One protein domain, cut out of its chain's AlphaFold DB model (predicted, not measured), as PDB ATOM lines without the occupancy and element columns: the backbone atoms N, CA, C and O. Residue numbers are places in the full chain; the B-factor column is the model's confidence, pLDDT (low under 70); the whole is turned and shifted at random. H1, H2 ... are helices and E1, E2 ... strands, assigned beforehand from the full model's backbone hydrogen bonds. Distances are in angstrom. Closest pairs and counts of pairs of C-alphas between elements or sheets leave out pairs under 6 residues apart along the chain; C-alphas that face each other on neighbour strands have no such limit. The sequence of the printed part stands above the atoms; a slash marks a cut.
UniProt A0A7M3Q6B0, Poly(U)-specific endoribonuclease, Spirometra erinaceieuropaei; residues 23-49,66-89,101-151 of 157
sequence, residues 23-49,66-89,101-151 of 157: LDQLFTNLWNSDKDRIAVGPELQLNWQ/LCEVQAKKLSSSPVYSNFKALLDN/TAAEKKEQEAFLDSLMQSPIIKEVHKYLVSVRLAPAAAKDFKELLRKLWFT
ATOM      1  N   LEU A  23      26.447  29.727  16.068       91.19
ATOM      2  CA  LEU A  23      26.766  29.361  17.439       91.19
ATOM      3  C   LEU A  23      25.589  29.647  18.387       91.19
ATOM      4  O   LEU A  23      25.279  28.804  19.223       91.19
ATOM      5  N   ASP A  24      24.875  30.760  18.197       92.88
ATOM      6  CA  ASP A  24      23.657  31.079  18.959       92.88
ATOM      7  C   ASP A  24      22.554  30.043  18.710       92.88
ATOM      8  O   ASP A  24      21.902  29.568  19.645       92.88
ATOM      9  N   GLN A  25      22.396  29.619  17.452       91.81
ATOM     10  CA  GLN A  25      21.464  28.553  17.078       91.81
ATOM     11  C   GLN A  25      21.843  27.220  17.723       91.81
ATOM     12  O   GLN A  25      20.974  26.518  18.242       91.81
ATOM     13  N   LEU A  26      23.137  26.871  17.739       93.69
ATOM     14  CA  LEU A  26      23.614  25.681  18.439       93.69
ATOM     15  C   LEU A  26      23.242  25.748  19.922       93.69
ATOM     16  O   LEU A  26      22.603  24.826  20.416       93.69
ATOM     17  N   PHE A  27      23.598  26.824  20.628       95.19
ATOM     18  CA  PHE A  27      23.324  26.935  22.062       95.19
ATOM     19  C   PHE A  27      21.832  26.904  22.382       95.19
ATOM     20  O   PHE A  27      21.432  26.207  23.314       95.19
ATOM     21  N   THR A  28      21.003  27.560  21.572       94.19
ATOM     22  CA  THR A  28      19.540  27.489  21.685       94.19
ATOM     23  C   THR A  28      19.037  26.053  21.527       94.19
ATOM     24  O   THR A  28      18.237  25.572  22.330       94.19
ATOM     25  N   ASN A  29      19.548  25.321  20.536       93.31
ATOM     26  CA  ASN A  29      19.169  23.928  20.304       93.31
ATOM     27  C   ASN A  29      19.616  23.005  21.440       93.31
ATOM     28  O   ASN A  29      18.831  22.160  21.877       93.31
ATOM     29  N   LEU A  30      20.841  23.173  21.950       95.38
ATOM     30  CA  LEU A  30      21.341  22.419  23.101       95.38
ATOM     31  C   LEU A  30      20.486  22.696  24.343       95.38
ATOM     32  O   LEU A  30      20.054  21.754  25.002       95.38
ATOM     33  N   TRP A  31      20.166  23.966  24.607       94.19
ATOM     34  CA  TRP A  31      19.298  24.374  25.711       94.19
ATOM     35  C   TRP A  31      17.913  23.729  25.624       94.19
ATOM     36  O   TRP A  31      17.395  23.228  26.618       94.19
ATOM     37  N   ASN A  32      17.300  23.717  24.443       92.19
ATOM     38  CA  ASN A  32      15.965  23.146  24.263       92.19
ATOM     39  C   ASN A  32      15.961  21.610  24.294       92.19
ATOM     40  O   ASN A  32      14.950  21.008  24.653       92.19
ATOM     41  N   SER A  33      17.081  20.977  23.938       90.56
ATOM     42  CA  SER A  33      17.200  19.516  23.835       90.56
ATOM     43  C   SER A  33      17.723  18.846  25.109       90.56
ATOM     44  O   SER A  33      17.706  17.614  25.199       90.56
ATOM     45  N   ASP A  34      18.192  19.621  26.088       92.19
ATOM     46  CA  ASP A  34      18.713  19.098  27.346       92.19
ATOM     47  C   ASP A  34      17.590  18.566  28.252       92.19
ATOM     48  O   ASP A  34      16.900  19.304  28.960       92.19
ATOM     49  N   LYS A  35      17.427  17.239  28.237       88.38
ATOM     50  CA  LYS A  35      16.469  16.508  29.081       88.38
ATOM     51  C   LYS A  35      16.932  16.385  30.531       88.38
ATOM     52  O   LYS A  35      16.091  16.281  31.432       88.38
ATOM     53  N   ASP A  36      18.242  16.403  30.749       90.19
ATOM     54  CA  ASP A  36      18.851  16.277  32.067       90.19
ATOM     55  C   ASP A  36      18.921  17.631  32.787       90.19
ATOM     56  O   ASP A  36      19.177  17.675  33.988       90.19
ATOM     57  N   ARG A  37      18.594  18.744  32.118       92.31
ATOM     58  CA  ARG A  37      18.482  20.054  32.766       92.31
ATOM     59  C   ARG A  37      17.549  20.006  33.979       92.31
ATOM     60  O   ARG A  37      16.417  19.513  33.904       92.31
ATOM     61  N   ILE A  38      18.031  20.566  35.085       93.75
ATOM     62  CA  ILE A  38      17.271  20.744  36.324       93.75
ATOM     63  C   ILE A  38      16.371  21.972  36.174       93.75
ATOM     64  O   ILE A  38      16.852  23.068  35.887       93.75
ATOM     65  N   ALA A  39      15.064  21.796  36.361       93.00
ATOM     66  CA  ALA A  39      14.109  22.893  36.268       93.00
ATOM     67  C   ALA A  39      14.098  23.763  37.539       93.00
ATOM     68  O   ALA A  39      13.831  23.281  38.644       93.00
ATOM     69  N   VAL A  40      14.324  25.070  37.370       93.88
ATOM     70  CA  VAL A  40      14.129  26.062  38.440       93.88
ATOM     71  C   VAL A  40      12.648  26.118  38.814       93.88
ATOM     72  O   VAL A  40      11.789  26.200  37.938       93.88
ATOM     73  N   GLY A  41      12.355  26.066  40.111       91.94
ATOM     74  CA  GLY A  41      11.008  25.942  40.659       91.94
ATOM     75  C   GLY A  41      10.768  24.542  41.229       91.94
ATOM     76  O   GLY A  41      10.987  24.348  42.422       91.94
ATOM     77  N   PRO A  42      10.329  23.559  40.420       91.19
ATOM     78  CA  PRO A  42       9.935  22.250  40.935       91.19
ATOM     79  C   PRO A  42      11.118  21.366  41.353       91.19
ATOM     80  O   PRO A  42      10.961  20.548  42.252       91.19
ATOM     81  N   GLU A  43      12.288  21.495  40.716       94.62
ATOM     82  CA  GLU A  43      13.457  20.648  41.007       94.62
ATOM     83  C   GLU A  43      14.591  21.406  41.718       94.62
ATOM     84  O   GLU A  43      15.365  20.799  42.464       94.62
ATOM     85  N   LEU A  44      14.694  22.719  41.496       96.00
ATOM     86  CA  LEU A  44      15.657  23.616  42.134       96.00
ATOM     87  C   LEU A  44      14.936  24.863  42.647       96.00
ATOM     88  O   LEU A  44      14.553  25.733  41.862       96.00
ATOM     89  N   GLN A  45      14.772  24.960  43.959       96.56
ATOM     90  CA  GLN A  45      14.188  26.131  44.602       96.56
ATOM     91  C   GLN A  45      15.299  27.110  44.956       96.56
ATOM     92  O   GLN A  45      16.260  26.743  45.632       96.56
ATOM     93  N   LEU A  46      15.180  28.348  44.481       95.81
ATOM     94  CA  LEU A  46      16.153  29.404  44.734       95.81
ATOM     95  C   LEU A  46      15.653  30.319  45.848       95.81
ATOM     96  O   LEU A  46      14.506  30.761  45.846       95.81
ATOM     97  N   ASN A  47      16.552  30.625  46.769       94.94
ATOM     98  CA  ASN A  47      16.393  31.597  47.828       94.94
ATOM     99  C   ASN A  47      17.391  32.729  47.569       94.94
ATOM    100  O   ASN A  47      18.563  32.634  47.934       94.94
ATOM    101  N   TRP A  48      16.930  33.773  46.878       91.75
ATOM    102  CA  TRP A  48      17.768  34.900  46.453       91.75
ATOM    103  C   TRP A  48      18.249  35.779  47.607       91.75
ATOM    104  O   TRP A  48      19.294  36.409  47.484       91.75
ATOM    105  N   GLN A  49      17.529  35.764  48.733       93.50
ATOM    106  CA  GLN A  49      17.858  36.531  49.937       93.50
ATOM    107  C   GLN A  49      17.953  38.040  49.648       93.50
ATOM    108  O   GLN A  49      17.134  38.558  48.887       93.50
ATOM    109  N   LEU A  66      21.420  29.279  49.502       95.25
ATOM    110  CA  LEU A  66      20.977  29.830  48.214       95.25
ATOM    111  C   LEU A  66      19.909  28.965  47.542       95.25
ATOM    112  O   LEU A  66      19.073  29.482  46.809       95.25
ATOM    113  N   CYS A  67      19.952  27.649  47.733       96.06
ATOM    114  CA  CYS A  67      19.008  26.768  47.071       96.06
ATOM    115  C   CYS A  67      18.701  25.501  47.857       96.06
ATOM    116  O   CYS A  67      19.500  25.032  48.673       96.06
ATOM    117  N   GLU A  68      17.539  24.938  47.545       95.12
ATOM    118  CA  GLU A  68      17.144  23.585  47.899       95.12
ATOM    119  C   GLU A  68      16.968  22.774  46.614       95.12
ATOM    120  O   GLU A  68      16.339  23.225  45.653       95.12
ATOM    121  N   VAL A  69      17.553  21.577  46.583       94.62
ATOM    122  CA  VAL A  69      17.582  20.738  45.386       94.62
ATOM    123  C   VAL A  69      16.763  19.477  45.620       94.62
ATOM    124  O   VAL A  69      17.121  18.638  46.442       94.62
ATOM    125  N   GLN A  70      15.687  19.328  44.853       92.81
ATOM    126  CA  GLN A  70      14.773  18.177  44.877       92.81
ATOM    127  C   GLN A  70      14.865  17.347  43.580       92.81
ATOM    128  O   GLN A  70      14.120  16.389  43.366       92.81
ATOM    129  N   ALA A  71      15.804  17.708  42.702       92.69
ATOM    130  CA  ALA A  71      16.028  17.097  41.401       92.69
ATOM    131  C   ALA A  71      16.437  15.618  41.509       92.69
ATOM    132  O   ALA A  71      17.603  15.292  41.735       92.69
ATOM    133  N   LYS A  72      15.501  14.696  41.248       91.12
ATOM    134  CA  LYS A  72      15.793  13.247  41.188       91.12
ATOM    135  C   LYS A  72      16.810  12.899  40.095       91.12
ATOM    136  O   LYS A  72      17.581  11.951  40.251       91.12
ATOM    137  N   LYS A  73      16.861  13.707  39.027       90.50
ATOM    138  CA  LYS A  73      17.807  13.565  37.909       90.50
ATOM    139  C   LYS A  73      19.263  13.558  38.358       90.50
ATOM    140  O   LYS A  73      20.070  12.860  37.758       90.50
ATOM    141  N   LEU A  74      19.587  14.257  39.449       91.00
ATOM    142  CA  LEU A  74      20.933  14.279  40.019       91.00
ATOM    143  C   LEU A  74      21.436  12.913  40.502       91.00
ATOM    144  O   LEU A  74      22.635  12.777  40.743       91.00
ATOM    145  N   SER A  75      20.538  11.951  40.706       88.62
ATOM    146  CA  SER A  75      20.883  10.577  41.081       88.62
ATOM    147  C   SER A  75      20.549   9.575  39.974       88.62
ATOM    148  O   SER A  75      21.170   8.520  39.906       88.62
ATOM    149  N   SER A  76      19.570   9.876  39.112       91.75
ATOM    150  CA  SER A  76      19.135   8.957  38.053       91.75
ATOM    151  C   SER A  76      19.840   9.152  36.709       91.75
ATOM    152  O   SER A  76      19.892   8.200  35.936       91.75
ATOM    153  N   SER A  77      20.354  10.349  36.391       94.19
ATOM    154  CA  SER A  77      21.129  10.560  35.161       94.19
ATOM    155  C   SER A  77      22.530   9.972  35.339       94.19
ATOM    156  O   SER A  77      23.249  10.393  36.254       94.19
ATOM    157  N   PRO A  78      22.969   9.057  34.455       94.44
ATOM    158  CA  PRO A  78      24.333   8.540  34.482       94.44
ATOM    159  C   PRO A  78      25.383   9.648  34.371       94.44
ATOM    160  O   PRO A  78      26.432   9.557  35.001       94.44
ATOM    161  N   VAL A  79      25.082  10.717  33.621       94.81
ATOM    162  CA  VAL A  79      26.003  11.845  33.431       94.81
ATOM    163  C   VAL A  79      26.216  12.584  34.747       94.81
ATOM    164  O   VAL A  79      27.361  12.802  35.131       94.81
ATOM    165  N   TYR A  80      25.147  12.921  35.479       95.31
ATOM    166  CA  TYR A  80      25.296  13.579  36.782       95.31
ATOM    167  C   TYR A  80      25.933  12.675  37.830       95.31
ATOM    168  O   TYR A  80      26.762  13.152  38.600       95.31
ATOM    169  N   SER A  81      25.570  11.394  37.869       94.50
ATOM    170  CA  SER A  81      26.144  10.453  38.833       94.50
ATOM    171  C   SER A  81      27.651  10.295  38.627       94.50
ATOM    172  O   SER A  81      28.410  10.435  39.583       94.50
ATOM    173  N   ASN A  82      28.095  10.111  37.380       95.62
ATOM    174  CA  ASN A  82      29.521  10.036  37.069       95.62
ATOM    175  C   ASN A  82      30.224  11.387  37.256       95.62
ATOM    176  O   ASN A  82      31.352  11.416  37.727       95.62
ATOM    177  N   PHE A  83      29.566  12.509  36.943       95.38
ATOM    178  CA  PHE A  83      30.132  13.837  37.188       95.38
ATOM    179  C   PHE A  83      30.351  14.097  38.680       95.38
ATOM    180  O   PHE A  83      31.400  14.597  39.062       95.38
ATOM    181  N   LYS A  84      29.398  13.723  39.542       93.62
ATOM    182  CA  LYS A  84      29.539  13.852  41.001       93.62
ATOM    183  C   LYS A  84      30.709  13.039  41.546       93.62
ATOM    184  O   LYS A  84      31.423  13.558  42.393       93.62
ATOM    185  N   ALA A  85      30.907  11.826  41.034       93.06
ATOM    186  CA  ALA A  85      32.047  10.975  41.375       93.06
ATOM    187  C   ALA A  85      33.395  11.519  40.869       93.06
ATOM    188  O   ALA A  85      34.425  10.935  41.149       93.06
ATOM    189  N   LEU A  86      33.417  12.604  40.085       93.69
ATOM    190  CA  LEU A  86      34.660  13.319  39.795       93.69
ATOM    191  C   LEU A  86      34.960  14.400  40.831       93.69
ATOM    192  O   LEU A  86      36.112  14.801  40.962       93.69
ATOM    193  N   LEU A  87      33.940  14.939  41.506       91.94
ATOM    194  CA  LEU A  87      34.083  16.135  42.339       91.94
ATOM    195  C   LEU A  87      34.754  15.842  43.684       91.94
ATOM    196  O   LEU A  87      35.432  16.711  44.221       91.94
ATOM    197  N   ASP A  88      34.582  14.637  44.216       85.75
ATOM    198  CA  ASP A  88      35.209  14.167  45.456       85.75
ATOM    199  C   ASP A  88      36.718  13.910  45.318       85.75
ATOM    200  O   ASP A  88      37.436  13.916  46.322       85.75
ATOM    201  N   ASN A  89      37.223  13.794  44.087       86.12
ATOM    202  CA  ASN A  89      38.655  13.686  43.802       86.12
ATOM    203  C   ASN A  89      39.437  14.975  44.092       86.12
ATOM    204  O   ASN A  89      40.654  14.940  44.284       86.12
ATOM    205  N   THR A 101      45.006   8.696  40.792       89.50
ATOM    206  CA  THR A 101      44.813   7.288  41.125       89.50
ATOM    207  C   THR A 101      44.225   6.513  39.940       89.50
ATOM    208  O   THR A 101      43.647   7.063  39.001       89.50
ATOM    209  N   ALA A 102      44.367   5.186  39.952       92.44
ATOM    210  CA  ALA A 102      43.711   4.341  38.952       92.44
ATOM    211  C   ALA A 102      42.171   4.411  39.041       92.44
ATOM    212  O   ALA A 102      41.496   4.192  38.035       92.44
ATOM    213  N   ALA A 103      41.630   4.721  40.225       92.75
ATOM    214  CA  ALA A 103      40.200   4.912  40.440       92.75
ATOM    215  C   ALA A 103      39.711   6.198  39.757       92.75
ATOM    216  O   ALA A 103      38.803   6.128  38.934       92.75
ATOM    217  N   GLU A 104      40.417   7.313  39.962       92.62
ATOM    218  CA  GLU A 104      40.133   8.600  39.308       92.62
ATOM    219  C   GLU A 104      40.123   8.482  37.780       92.62
ATOM    220  O   GLU A 104      39.213   8.968  37.111       92.62
ATOM    221  N   LYS A 105      41.093   7.761  37.196       93.94
ATOM    222  CA  LYS A 105      41.103   7.486  35.746       93.94
ATOM    223  C   LYS A 105      39.852   6.742  35.291       93.94
ATOM    224  O   LYS A 105      39.314   7.025  34.225       93.94
ATOM    225  N   LYS A 106      39.392   5.770  36.081       95.75
ATOM    226  CA  LYS A 106      38.192   4.991  35.766       95.75
ATOM    227  C   LYS A 106      36.931   5.852  35.848       95.75
ATOM    228  O   LYS A 106      36.045   5.691  35.014       95.75
ATOM    229  N   GLU A 107      36.859   6.768  36.807       96.31
ATOM    230  CA  GLU A 107      35.755   7.725  36.936       96.31
ATOM    231  C   GLU A 107      35.730   8.714  35.768       96.31
ATOM    232  O   GLU A 107      34.667   8.948  35.193       96.31
ATOM    233  N   GLN A 108      36.894   9.222  35.339       96.19
ATOM    234  CA  GLN A 108      37.009  10.066  34.141       96.19
ATOM    235  C   GLN A 108      36.498   9.341  32.892       96.19
ATOM    236  O   GLN A 108      35.711   9.900  32.126       96.19
ATOM    237  N   GLU A 109      36.907   8.083  32.697       96.88
ATOM    238  CA  GLU A 109      36.441   7.260  31.577       96.88
ATOM    239  C   GLU A 109      34.927   7.023  31.631       96.88
ATOM    240  O   GLU A 109      34.246   7.232  30.626       96.88
ATOM    241  N   ALA A 110      34.387   6.667  32.803       97.19
ATOM    242  CA  ALA A 110      32.953   6.449  32.995       97.19
ATOM    243  C   ALA A 110      32.133   7.722  32.727       97.19
ATOM    244  O   ALA A 110      31.094   7.672  32.057       97.19
ATOM    245  N   PHE A 111      32.615   8.877  33.196       97.44
ATOM    246  CA  PHE A 111      32.004  10.168  32.904       97.44
ATOM    247  C   PHE A 111      31.990  10.442  31.402       97.44
ATOM    248  O   PHE A 111      30.917  10.681  30.844       97.44
ATOM    249  N   LEU A 112      33.138  10.333  30.729       97.94
ATOM    250  CA  LEU A 112      33.226  10.554  29.289       97.94
ATOM    251  C   LEU A 112      32.340   9.582  28.501       97.94
ATOM    252  O   LEU A 112      31.686  10.013  27.558       97.94
ATOM    253  N   ASP A 113      32.257   8.310  28.889       97.50
ATOM    254  CA  ASP A 113      31.369   7.337  28.242       97.50
ATOM    255  C   ASP A 113      29.898   7.731  28.362       97.50
ATOM    256  O   ASP A 113      29.178   7.752  27.361       97.50
ATOM    257  N   SER A 114      29.452   8.093  29.568       96.56
ATOM    258  CA  SER A 114      28.078   8.559  29.776       96.56
ATOM    259  C   SER A 114      27.789   9.857  29.022       96.56
ATOM    260  O   SER A 114      26.735   9.994  28.399       96.56
ATOM    261  N   LEU A 115      28.753  10.782  28.998       95.94
ATOM    262  CA  LEU A 115      28.625  12.041  28.288       95.94
ATOM    263  C   LEU A 115      28.505  11.795  26.785       95.94
ATOM    264  O   LEU A 115      27.558  12.300  26.193       95.94
ATOM    265  N   MET A 116      29.381  10.972  26.193       96.88
ATOM    266  CA  MET A 116      29.389  10.587  24.768       96.88
ATOM    267  C   MET A 116      28.073   9.960  24.290       96.88
ATOM    268  O   MET A 116      27.727  10.047  23.109       96.88
ATOM    269  N   GLN A 117      27.305   9.352  25.196       94.56
ATOM    270  CA  GLN A 117      25.979   8.817  24.888       94.56
ATOM    271  C   GLN A 117      24.886   9.895  24.861       94.56
ATOM    272  O   GLN A 117      23.865   9.695  24.189       94.56
ATOM    273  N   SER A 118      25.101  11.037  25.522       93.25
ATOM    274  CA  SER A 118      24.124  12.123  25.617       93.25
ATOM    275  C   SER A 118      23.810  12.751  24.246       93.25
ATOM    276  O   SER A 118      24.698  12.896  23.401       93.25
ATOM    277  N   PRO A 119      22.552  13.162  23.995       92.44
ATOM    278  CA  PRO A 119      22.195  13.878  22.768       92.44
ATOM    279  C   PRO A 119      22.948  15.206  22.607       92.44
ATOM    280  O   PRO A 119      23.335  15.564  21.498       92.44
ATOM    281  N   ILE A 120      23.203  15.903  23.719       94.50
ATOM    282  CA  ILE A 120      23.860  17.216  23.747       94.50
ATOM    283  C   ILE A 120      25.260  17.118  23.150       94.50
ATOM    284  O   ILE A 120      25.591  17.855  22.223       94.50
ATOM    285  N   ILE A 121      26.081  16.180  23.635       95.56
ATOM    286  CA  ILE A 121      27.461  16.090  23.156       95.56
ATOM    287  C   ILE A 121      27.534  15.599  21.708       95.56
ATOM    288  O   ILE A 121      28.468  15.952  20.997       95.56
ATOM    289  N   LYS A 122      26.549  14.816  21.250       95.25
ATOM    290  CA  LYS A 122      26.459  14.372  19.852       95.25
ATOM    291  C   LYS A 122      26.210  15.552  18.913       95.25
ATOM    292  O   LYS A 122      26.851  15.634  17.867       95.25
ATOM    293  N   GLU A 123      25.346  16.489  19.299       95.50
ATOM    294  CA  GLU A 123      25.132  17.725  18.535       95.50
ATOM    295  C   GLU A 123      26.360  18.644  18.573       95.50
ATOM    296  O   GLU A 123      26.775  19.161  17.535       95.50
ATOM    297  N   VAL A 124      27.016  18.778  19.733       96.50
ATOM    298  CA  VAL A 124      28.293  19.506  19.840       96.50
ATOM    299  C   VAL A 124      29.353  18.881  18.930       96.50
ATOM    300  O   VAL A 124      30.018  19.594  18.179       96.50
ATOM    301  N   HIS A 125      29.493  17.555  18.948       97.75
ATOM    302  CA  HIS A 125      30.449  16.829  18.113       97.75
ATOM    303  C   HIS A 125      30.185  17.079  16.629       97.75
ATOM    304  O   HIS A 125      31.092  17.481  15.901       97.75
ATOM    305  N   LYS A 126      28.929  16.941  16.191       96.56
ATOM    306  CA  LYS A 126      28.502  17.222  14.815       96.56
ATOM    307  C   LYS A 126      28.830  18.656  14.396       96.56
ATOM    308  O   LYS A 126      29.361  18.866  13.303       96.56
ATOM    309  N   TYR A 127      28.561  19.634  15.261       96.31
ATOM    310  CA  TYR A 127      28.904  21.028  14.996       96.31
ATOM    311  C   TYR A 127      30.415  21.221  14.851       96.31
ATOM    312  O   TYR A 127      30.863  21.760  13.838       96.31
ATOM    313  N   LEU A 128      31.214  20.731  15.803       97.25
ATOM    314  CA  LEU A 128      32.672  20.881  15.788       97.25
ATOM    315  C   LEU A 128      33.320  20.206  14.573       97.25
ATOM    316  O   LEU A 128      34.259  20.754  13.998       97.25
ATOM    317  N   VAL A 129      32.795  19.059  14.136       97.81
ATOM    318  CA  VAL A 129      33.218  18.406  12.888       97.81
ATOM    319  C   VAL A 129      32.899  19.289  11.681       97.81
ATOM    320  O   VAL A 129      33.755  19.471  10.814       97.81
ATOM    321  N   SER A 130      31.710  19.902  11.636       96.44
ATOM    322  CA  SER A 130      31.303  20.774  10.522       96.44
ATOM    323  C   SER A 130      32.202  22.005  10.353       96.44
ATOM    324  O   SER A 130      32.439  22.443   9.228       96.44
ATOM    325  N   VAL A 131      32.756  22.522  11.457       95.94
ATOM    326  CA  VAL A 131      33.702  23.651  11.462       95.94
ATOM    327  C   VAL A 131      35.170  23.211  11.503       95.94
ATOM    328  O   VAL A 131      36.054  24.050  11.643       95.94
ATOM    329  N   ARG A 132      35.447  21.907  11.340       96.12
ATOM    330  CA  ARG A 132      36.796  21.306  11.307       96.12
ATOM    331  C   ARG A 132      37.625  21.526  12.582       96.12
ATOM    332  O   ARG A 132      38.848  21.595  12.518       96.12
ATOM    333  N   LEU A 133      36.964  21.607  13.737       96.50
ATOM    334  CA  LEU A 133      37.598  21.746  15.055       96.50
ATOM    335  C   LEU A 133      37.638  20.437  15.859       96.50
ATOM    336  O   LEU A 133      38.262  20.392  16.916       96.50
ATOM    337  N   ALA A 134      36.990  19.373  15.379       97.44
ATOM    338  CA  ALA A 134      37.004  18.057  16.015       97.44
ATOM    339  C   ALA A 134      37.150  16.924  14.984       97.44
ATOM    340  O   ALA A 134      36.693  17.066  13.846       97.44
ATOM    341  N   PRO A 135      37.748  15.783  15.373       97.62
ATOM    342  CA  PRO A 135      37.790  14.588  14.538       97.62
ATOM    343  C   PRO A 135      36.385  14.004  14.345       97.62
ATOM    344  O   PRO A 135      35.547  14.065  15.242       97.62
ATOM    345  N   ALA A 136      36.128  13.398  13.184       97.38
ATOM    346  CA  ALA A 136      34.815  12.840  12.854       97.38
ATOM    347  C   ALA A 136      34.475  11.560  13.639       97.38
ATOM    348  O   ALA A 136      33.307  11.299  13.920       97.38
ATOM    349  N   ALA A 137      35.476  10.758  14.010       97.88
ATOM    350  CA  ALA A 137      35.255   9.526  14.757       97.88
ATOM    351  C   ALA A 137      34.950   9.820  16.233       97.88
ATOM    352  O   ALA A 137      35.699  10.524  16.908       97.88
ATOM    353  N   ALA A 138      33.879   9.222  16.762       96.69
ATOM    354  CA  ALA A 138      33.460   9.419  18.154       96.69
ATOM    355  C   ALA A 138      34.541   9.006  19.171       96.69
ATOM    356  O   ALA A 138      34.712   9.674  20.187       96.69
ATOM    357  N   LYS A 139      35.303   7.941  18.883       97.56
ATOM    358  CA  LYS A 139      36.427   7.499  19.725       97.56
ATOM    359  C   LYS A 139      37.512   8.575  19.827       97.56
ATOM    360  O   LYS A 139      37.972   8.878  20.924       97.56
ATOM    361  N   ASP A 140      37.878   9.171  18.698       98.06
ATOM    362  CA  ASP A 140      38.909  10.210  18.650       98.06
ATOM    363  C   ASP A 140      38.411  11.513  19.279       98.06
ATOM    364  O   ASP A 140      39.182  12.239  19.901       98.06
ATOM    365  N   PHE A 141      37.109  11.796  19.173       98.31
ATOM    366  CA  PHE A 141      36.499  12.928  19.859       98.31
ATOM    367  C   PHE A 141      36.468  12.732  21.380       98.31
ATOM    368  O   PHE A 141      36.830  13.649  22.112       98.31
ATOM    369  N   LYS A 142      36.141  11.529  21.869       98.25
ATOM    370  CA  LYS A 142      36.254  11.191  23.297       98.25
ATOM    371  C   LYS A 142      37.689  11.388  23.794       98.25
ATOM    372  O   LYS A 142      37.903  11.993  24.839       98.25
ATOM    373  N   GLU A 143      38.672  10.928  23.023       97.94
ATOM    374  CA  GLU A 143      40.091  11.105  23.336       97.94
ATOM    375  C   GLU A 143      40.514  12.585  23.327       97.94
ATOM    376  O   GLU A 143      41.299  13.010  24.178       97.94
ATOM    377  N   LEU A 144      39.971  13.392  22.409       97.75
ATOM    378  CA  LEU A 144      40.155  14.843  22.400       97.75
ATOM    379  C   LEU A 144      39.604  15.482  23.683       97.75
ATOM    380  O   LEU A 144      40.315  16.265  24.312       97.75
ATOM    381  N   LEU A 145      38.380  15.131  24.097       97.75
ATOM    382  CA  LEU A 145      37.778  15.629  25.341       97.75
ATOM    383  C   LEU A 145      38.600  15.219  26.566       97.75
ATOM    384  O   LEU A 145      38.893  16.057  27.417       97.75
ATOM    385  N   ARG A 146      39.042  13.956  26.618       96.62
ATOM    386  CA  ARG A 146      39.904  13.440  27.688       96.62
ATOM    387  C   ARG A 146      41.180  14.261  27.811       96.62
ATOM    388  O   ARG A 146      41.522  14.719  28.899       96.62
ATOM    389  N   LYS A 147      41.856  14.498  26.683       95.44
ATOM    390  CA  LYS A 147      43.072  15.311  26.645       95.44
ATOM    391  C   LYS A 147      42.812  16.753  27.068       95.44
ATOM    392  O   LYS A 147      43.621  17.304  27.806       95.44
ATOM    393  N   LEU A 148      41.713  17.350  26.616       95.94
ATOM    394  CA  LEU A 148      41.398  18.748  26.891       95.94
ATOM    395  C   LEU A 148      41.058  18.998  28.366       95.94
ATOM    396  O   LEU A 148      41.466  20.018  28.913       95.94
ATOM    397  N   TRP A 149      40.307  18.094  28.998       95.31
ATOM    398  CA  TRP A 149      39.770  18.315  30.344       95.31
ATOM    399  C   TRP A 149      40.589  17.678  31.462       95.31
ATOM    400  O   TRP A 149      40.661  18.253  32.544       95.31
ATOM    401  N   PHE A 150      41.220  16.528  31.216       92.94
ATOM    402  CA  PHE A 150      41.872  15.747  32.274       92.94
ATOM    403  C   PHE A 150      43.399  15.684  32.152       92.94
ATOM    404  O   PHE A 150      44.073  15.191  33.058       92.94
ATOM    405  N   THR A 151      43.996  16.230  31.084       90.50
ATOM    406  CA  THR A 151      45.460  16.364  31.038       90.50
ATOM    407  C   THR A 151      45.909  17.465  31.989       90.50
ATOM    408  O   THR A 151      45.647  18.648  31.770       90.50
TER     409      THR A 151
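AT A GLANCE: This is residues 23 to 49, 66 to 89 and 101 to 151 of the 157 residues of the protein "Poly(U)-specific endoribonuclease" of Spirometra erinaceieuropaei (UniProt A0A7M3Q6B0). The long helix H4 stands between H3 on one side and H6 on another, and after Gln 117 a tight link turns a corner into H5, on which H1 packs side by side. Away from these helices, E1 and E2 pair as a small two-stranded ladder, which the short helix H2 follows on the way to H3. The printed part has 102 residues, with six named helices and two named strands in the order H1, E1, E2, H2, H3, H4, H5, H6; the sheet, in the order E1 - E2, is antiparallel, and the class is mostly helix. The whole is only just loose, close to compact, with a radius of gyration of the C-alphas of 15.7 A and spans of 44 by 40 by 23 A.

IN THESE COORDINATES: H1, residues 23 to 33, begins at C-alpha 23 (26.766, 29.361, 17.439) and is 15.1 A long. E1, residues 44 to 46, and E2, residues 67 to 69, are short strands. H2 takes residues 73 to 76, and H3, residues 78 to 87, is 14.6 A long. H4, residues 102 to 117, begins at C-alpha 102 (43.711, 4.341, 38.952) and is 23.1 A long. H5, residues 119 to 130, measures 16.7 A. H6, residues 138 to 150, measures 17.6 A and ends at C-alpha 150 (41.872, 15.747, 32.274).

HOW THE PARTS SIT: H1 and H5 touch, with the C-alphas of Leu 30 and Ile 120 closest at 5.8 A, at a shallow tilt of 21 degrees, opposite ways. E1 and E2 are antiparallel at 168 degrees; N 45 and O 68 are 2.9 A apart, as are N 68 and O 45, within hydrogen-bond range. H2 and H3 touch only at the corner, with the C-alphas of Leu 74 and Tyr 80 closest at 5.5 A. H3 and H4 touch, with the C-alphas of Asn 82 and Phe 111 closest at 4.9 A, opposite ways at a shallow tilt of 32 degrees, only just short of steep. H4 and H6 touch, with the C-alphas of Leu 112 and Lys 142 closest at 6.7 A, at a steep tilt of 49 degrees, opposite ways. H5 is close to but not clearly touching H4, about perpendicular at 81 degrees, with the C-alphas of Leu 115 and Ile 121 closest at 6.6 A. H3 and H6 are apart. In H1, H4, H5 and H6 every O i to N i+4 pair is within hydrogen-bond range; in H3 5 of 6 are, and H2 is too short for such a pair.

THE WHOLE: The C-alphas of Gln 49 and Ala 137 are the two farthest apart, at 47.6 A. Residues 50 to 65 are not printed, with 7.6 A between C-alphas 49 and 66, and residues 90 to 100 are not printed, with 9.3 A between C-alphas 89 and 101. Of the links that are printed whole, no link is long. The mean pLDDT of the printed part is 94.5, and no printed residue is under 70.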